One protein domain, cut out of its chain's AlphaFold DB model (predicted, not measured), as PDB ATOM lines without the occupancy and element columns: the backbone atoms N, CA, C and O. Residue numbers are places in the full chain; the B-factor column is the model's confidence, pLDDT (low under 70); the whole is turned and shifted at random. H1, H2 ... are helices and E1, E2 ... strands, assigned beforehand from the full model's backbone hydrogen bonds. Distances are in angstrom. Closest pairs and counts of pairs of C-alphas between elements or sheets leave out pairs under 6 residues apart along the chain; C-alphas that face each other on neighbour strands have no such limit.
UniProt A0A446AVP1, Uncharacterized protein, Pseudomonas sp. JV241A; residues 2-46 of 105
ATOM      1  N   ALA A   2       9.569  34.810 -20.714       57.91
ATOM      2  CA  ALA A   2       8.545  33.795 -21.025       57.91
ATOM      3  C   ALA A   2       7.995  33.912 -22.464       57.91
ATOM      4  O   ALA A   2       7.786  32.904 -23.132       57.91
ATOM      5  N   ASN A   3       7.868  35.151 -22.951       67.25
ATOM      6  CA  ASN A   3       7.403  35.452 -24.302       67.25
ATOM      7  C   ASN A   3       8.413  35.077 -25.408       67.25
ATOM      8  O   ASN A   3       8.006  34.713 -26.502       67.25
ATOM      9  N   GLU A   4       9.720  35.100 -25.118       74.31
ATOM     10  CA  GLU A   4      10.764  34.735 -26.090       74.31
ATOM     11  C   GLU A   4      10.792  33.226 -26.334       74.31
ATOM     12  O   GLU A   4      10.870  32.776 -27.473       74.31
ATOM     13  N   PHE A   5      10.644  32.425 -25.275       82.12
ATOM     14  CA  PHE A   5      10.586  30.972 -25.432       82.12
ATOM     15  C   PHE A   5       9.333  30.517 -26.187       82.12
ATOM     16  O   PHE A   5       9.390  29.519 -26.896       82.12
ATOM     17  N   ALA A   6       8.223  31.257 -26.093       83.12
ATOM     18  CA  ALA A   6       7.019  30.980 -26.879       83.12
ATOM     19  C   ALA A   6       7.241  31.166 -28.392       83.12
ATOM     20  O   ALA A   6       6.505  30.602 -29.201       83.12
ATOM     21  N   LEU A   7       8.255  31.941 -28.796       84.38
ATOM     22  CA  LEU A   7       8.629  32.061 -30.201       84.38
ATOM     23  C   LEU A   7       9.338  30.808 -30.708       84.38
ATOM     24  O   LEU A   7       9.293  30.571 -31.906       84.38
ATOM     25  N   TRP A   8       9.980  30.014 -29.850       86.06
ATOM     26  CA  TRP A   8      10.768  28.850 -30.274       86.06
ATOM     27  C   TRP A   8       9.900  27.695 -30.774       86.06
ATOM     28  O   TRP A   8      10.335  26.948 -31.645       86.06
ATOM     29  N   ASP A   9       8.661  27.610 -30.292       85.38
ATOM     30  CA  ASP A   9       7.649  26.670 -30.783       85.38
ATOM     31  C   ASP A   9       7.057  27.085 -32.144       85.38
ATOM     32  O   ASP A   9       6.339  26.317 -32.783       85.38
ATOM     33  N   ARG A  10       7.347  28.305 -32.615       88.25
ATOM     34  CA  ARG A  10       6.834  28.834 -33.883       88.25
ATOM     35  C   ARG A  10       7.821  28.611 -35.021       88.25
ATOM     36  O   ARG A  10       9.030  28.473 -34.838       88.25
ATOM     37  N   LEU A  11       7.296  28.661 -36.239       89.81
ATOM     38  CA  LEU A  11       8.118  28.712 -37.439       89.81
ATOM     39  C   LEU A  11       8.860  30.055 -37.535       89.81
ATOM     40  O   LEU A  11       8.454  31.082 -36.975       89.81
ATOM     41  N   TYR A  12       9.998  30.047 -38.221       88.25
ATOM     42  CA  TYR A  12      10.759  31.260 -38.478       88.25
ATOM     43  C   TYR A  12       9.945  32.212 -39.363       88.25
ATOM     44  O   TYR A  12       9.377  31.794 -40.374       88.25
ATOM     45  N   SER A  13       9.897  33.488 -38.978       88.81
ATOM     46  CA  SER A  13       9.189  34.542 -39.705       88.81
ATOM     47  C   SER A  13      10.161  35.666 -40.014       88.81
ATOM     48  O   SER A  13      10.869  36.121 -39.115       88.81
ATOM     49  N   ASN A  14      10.170  36.120 -41.263       87.69
ATOM     50  CA  ASN A  14      10.974  37.249 -41.718       87.69
ATOM     51  C   ASN A  14      10.152  38.102 -42.689       87.69
ATOM     52  O   ASN A  14       9.464  37.554 -43.548       87.69
ATOM     53  N   GLY A  15      10.192  39.427 -42.533       84.00
ATOM     54  CA  GLY A  15       9.470  40.353 -43.413       84.00
ATOM     55  C   GLY A  15       7.960  40.089 -43.518       84.00
ATOM     56  O   GLY A  15       7.384  40.282 -44.580       84.00
ATOM     57  N   GLY A  16       7.327  39.583 -42.452       86.12
ATOM     58  CA  GLY A  16       5.894  39.252 -42.430       86.12
ATOM     59  C   GLY A  16       5.517  37.888 -43.027       86.12
ATOM     60  O   GLY A  16       4.359  37.492 -42.930       86.12
ATOM     61  N   VAL A  17       6.470  37.135 -43.588       88.25
ATOM     62  CA  VAL A  17       6.230  35.788 -44.126       88.25
ATOM     63  C   VAL A  17       6.675  34.733 -43.120       88.25
ATOM     64  O   VAL A  17       7.842  34.679 -42.726       88.25
ATOM     65  N   THR A  18       5.750  33.850 -42.738       89.25
ATOM     66  CA  THR A  18       6.066  32.661 -41.937       89.25
ATOM     67  C   THR A  18       6.566  31.550 -42.857       89.25
ATOM     68  O   THR A  18       5.864  31.106 -43.761       89.25
ATOM     69  N   THR A  19       7.805  31.119 -42.645       90.81
ATOM     70  CA  THR A  19       8.451  30.058 -43.429       90.81
ATOM     71  C   THR A  19       8.048  28.671 -42.922       90.81
ATOM     72  O   THR A  19       7.396  28.551 -41.894       90.81
ATOM     73  N   ARG A  20       8.481  27.595 -43.595       89.88
ATOM     74  CA  ARG A  20       8.384  26.210 -43.076       89.88
ATOM     75  C   ARG A  20       9.596  25.791 -42.232       89.88
ATOM     76  O   ARG A  20       9.767  24.613 -41.943       89.88
ATOM     77  N   ILE A  21      10.462  26.736 -41.875       88.69
ATOM     78  CA  ILE A  21      11.700  26.462 -41.147       88.69
ATOM     79  C   ILE A  21      11.398  26.496 -39.648       88.69
ATOM     80  O   ILE A  21      10.945  27.515 -39.121       88.69
ATOM     81  N   HIS A  22      11.660  25.389 -38.954       89.12
ATOM     82  CA  HIS A  22      11.607  25.348 -37.495       89.12
ATOM     83  C   HIS A  22      12.745  26.177 -36.892       89.12
ATOM     84  O   HIS A  22      13.867  26.170 -37.393       89.12
ATOM     85  N   ARG A  23      12.474  26.866 -35.779       87.31
ATOM     86  CA  ARG A  23      13.494  27.638 -35.044       87.31
ATOM     87  C   ARG A  23      14.456  26.766 -34.233       87.31
ATOM     88  O   ARG A  23      15.453  27.270 -33.725       87.31
ATOM     89  N   THR A  24      14.178  25.469 -34.123       85.75
ATOM     90  CA  THR A  24      15.023  24.486 -33.441       85.75
ATOM     91  C   THR A  24      15.479  23.440 -34.453       85.75
ATOM     92  O   THR A  24      14.654  22.734 -35.026       85.75
ATOM     93  N   CYS A  25      16.790  23.348 -34.697       80.38
ATOM     94  CA  CYS A  25      17.345  22.423 -35.696       80.38
ATOM     95  C   CYS A  25      17.685  21.038 -35.121       80.38
ATOM     96  O   CYS A  25      17.656  20.048 -35.845       80.38
ATOM     97  N   ARG A  26      18.061  20.960 -33.837       82.69
ATOM     98  CA  ARG A  26      18.433  19.715 -33.145       82.69
ATOM     99  C   ARG A  26      17.841  19.729 -31.736       82.69
ATOM    100  O   ARG A  26      18.199  20.591 -30.939       82.69
ATOM    101  N   GLY A  27      16.952  18.781 -31.443       85.94
ATOM    102  CA  GLY A  27      16.224  18.706 -30.171       85.94
ATOM    103  C   GLY A  27      14.858  19.394 -30.212       85.94
ATOM    104  O   GLY A  27      14.321  19.666 -31.283       85.94
ATOM    105  N   THR A  28      14.288  19.649 -29.035       89.25
ATOM    106  CA  THR A  28      12.959  20.258 -28.874       89.25
ATOM    107  C   THR A  28      13.058  21.604 -28.148       89.25
ATOM    108  O   THR A  28      13.960  21.781 -27.324       89.25
ATOM    109  N   PRO A  29      12.119  22.542 -28.375       87.94
ATOM    110  CA  PRO A  29      12.056  23.803 -27.628       87.94
ATOM    111  C   PRO A  29      12.050  23.608 -26.105       87.94
ATOM    112  O   PRO A  29      12.690  24.368 -25.377       87.94
ATOM    113  N   ALA A  30      11.384  22.552 -25.624       88.44
ATOM    114  CA  ALA A  30      11.377  22.170 -24.214       88.44
ATOM    115  C   ALA A  30      12.784  21.817 -23.706       88.44
ATOM    116  O   ALA A  30      13.223  22.374 -22.703       88.44
ATOM    117  N   ALA A  31      13.526  20.972 -24.431       89.69
ATOM    118  CA  ALA A  31      14.900  20.622 -24.072       89.69
ATOM    119  C   ALA A  31      15.829  21.850 -24.087       89.69
ATOM    120  O   ALA A  31      16.649  22.017 -23.185       89.69
ATOM    121  N   SER A  32      15.668  22.750 -25.063       88.75
ATOM    122  CA  SER A  32      16.414  24.013 -25.112       88.75
ATOM    123  C   SER A  32      16.102  24.914 -23.914       88.75
ATOM    124  O   SER A  32      17.017  25.504 -23.343       88.75
ATOM    125  N   ARG A  33      14.833  25.004 -23.494       88.56
ATOM    126  CA  ARG A  33      14.434  25.771 -22.306       88.56
ATOM    127  C   ARG A  33      15.081  25.209 -21.044       88.56
ATOM    128  O   ARG A  33      15.694  25.970 -20.300       88.56
ATOM    129  N   THR A  34      15.015  23.893 -20.848       90.25
ATOM    130  CA  THR A  34      15.663  23.220 -19.715       90.25
ATOM    131  C   THR A  34      17.172  23.463 -19.708       90.25
ATOM    132  O   THR A  34      17.734  23.761 -18.659       90.25
ATOM    133  N   ALA A  35      17.831  23.408 -20.870       88.75
ATOM    134  CA  ALA A  35      19.262  23.689 -20.976       88.75
ATOM    135  C   ALA A  35      19.603  25.143 -20.599       88.75
ATOM    136  O   ALA A  35      20.555  25.378 -19.858       88.75
ATOM    137  N   VAL A  36      18.811  26.125 -21.047       88.12
ATOM    138  CA  VAL A  36      19.008  27.534 -20.660       88.12
ATOM    139  C   VAL A  36      18.781  27.743 -19.166       88.12
ATOM    140  O   VAL A  36      19.549  28.462 -18.531       88.12
ATOM    141  N   GLU A  37      17.755  27.125 -18.584       88.12
ATOM    142  CA  GLU A  37      17.487  27.207 -17.145       88.12
ATOM    143  C   GLU A  37      18.600  26.564 -16.319       88.12
ATOM    144  O   GLU A  37      19.036  27.154 -15.327       88.12
ATOM    145  N   PHE A  38      19.113  25.415 -16.763       89.62
ATOM    146  CA  PHE A  38      20.279  24.774 -16.170       89.62
ATOM    147  C   PHE A  38      21.488  25.714 -16.188       89.62
ATOM    148  O   PHE A  38      22.044  26.008 -15.132       89.62
ATOM    149  N   CYS A  39      21.838  26.270 -17.353       87.75
ATOM    150  CA  CYS A  39      22.942  27.223 -17.469       87.75
ATOM    151  C   CYS A  39      22.720  28.456 -16.584       87.75
ATOM    152  O   CYS A  39      23.631  28.885 -15.890       87.75
ATOM    153  N   ARG A  40      21.511  29.021 -16.535       84.00
ATOM    154  CA  ARG A  40      21.213  30.213 -15.720       84.00
ATOM    155  C   ARG A  40      21.437  29.987 -14.221       84.00
ATOM    156  O   ARG A  40      21.829  30.920 -13.519       84.00
ATOM    157  N   ASN A  41      21.144  28.780 -13.748       84.94
ATOM    158  CA  ASN A  41      21.250  28.405 -12.341       84.94
ATOM    159  C   ASN A  41      22.611  27.783 -11.995       84.94
ATOM    160  O   ASN A  41      22.895  27.552 -10.821       84.94
ATOM    161  N   ALA A  42      23.451  27.506 -12.995       88.19
ATOM    162  CA  ALA A  42      24.765  26.939 -12.773       88.19
ATOM    163  C   ALA A  42      25.680  27.950 -12.051       88.19
ATOM    164  O   ALA A  42      25.733  29.123 -12.433       88.19
ATOM    165  N   PRO A  43      26.439  27.514 -11.031       81.69
ATOM    166  CA  PRO A  43      27.250  28.410 -10.202       81.69
ATOM    167  C   PRO A  43      28.428  29.045 -10.954       81.69
ATOM    168  O   PRO A  43      28.947  30.069 -10.531       81.69
ATOM    169  N   HIS A  44      28.847  28.452 -12.074       85.81
ATOM    170  CA  HIS A  44      29.941  28.940 -12.917       85.81
ATOM    171  C   HIS A  44      29.468  29.866 -14.051       85.81
ATOM    172  O   HIS A  44      30.258  30.244 -14.916       85.81
ATOM    173  N   THR A  45      28.184  30.225 -14.081       88.50
ATOM    174  CA  THR A  45      27.647  31.111 -15.110       88.50
ATOM    175  C   THR A  45      27.917  32.564 -14.771       88.50
ATOM    176  O   THR A  45      27.421  33.098 -13.780       88.50
ATOM    177  N   PHE A  46      28.640  33.238 -15.658       86.06
ATOM    178  CA  PHE A  46      28.832  34.678 -15.578       86.06
ATOM    179  C   PHE A  46      27.586  35.415 -16.069       86.06
ATOM    180  O   PHE A  46      27.192  35.310 -17.232       86.06
TER     181      PHE A  46
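What this domain is: This is residues 2 to 46 of the 105 residues of an uncharacterized protein of Pseudomonas sp. JV241A (UniProt A0A446AVP1). A two-stranded hairpin, E1 and E2, makes one end of a loose, drawn-out shape; beyond it the short helix H1 meets only the first part of the longer helix H2. The rest of H2 and the tail after it, residues 34 to 46, stick out as an arm that makes much of the length. The printed part has 45 residues, with two named helices and two named strands that follow along the chain as H1, E1, E2, H2; the sheet, in the order E1 - E2, is antiparallel, and the class is mixed, helices and strands. It is loose, with a radius of gyration of the C-alphas of 13.0 A and spans of 41 by 19 by 15 A.

Where its parts are: Look first at the sheet: E1 is residues 11 to 14, and E2, residues 17 to 22, runs 13.5 A from C-alpha 17 at (6.230, 35.788, -44.126). Find H1 at residues 2 to 8, 10.7 A long, beginning at C-alpha 2 at (8.545, 33.795, -21.025). H2, residues 29 to 41, runs 18.4 A to C-alpha 41 at (21.250, 28.405, -12.341).

How they stand to each other: In the hairpin of E1 and E2, at 140 degrees, N 12 and O 21 are 2.8 A apart and N 14 and O 17 3.1 A, both within hydrogen-bond range. H1 is apart from E2, but only just, at 8.1 A. H1 and H2 only just touch, with 3 pairs of C-alphas within 8 A, and H2 does so with residues 29 to 33 alone; the closest C-alphas, of Trp 8 and Pro 29, are 5.8 A apart. They run opposite ways at a steep tilt of 44 degrees. E1 and H2 are apart. In H2 every O i to N i+4 pair is within hydrogen-bond range; in H1 1 of 3 is, beside 3 of 4 O i to N i+3 pairs.

The domain as a whole: The C-alphas farthest apart, of Val 17 and Pro 43, are 40.6 A apart. Residues 34 to 46 stand free, and the body without them spans 27 by 21 by 8 A. The printed part has no cut and no long link. Mean pLDDT of the printed part is 85.7, with residues 2 to 3 under 70.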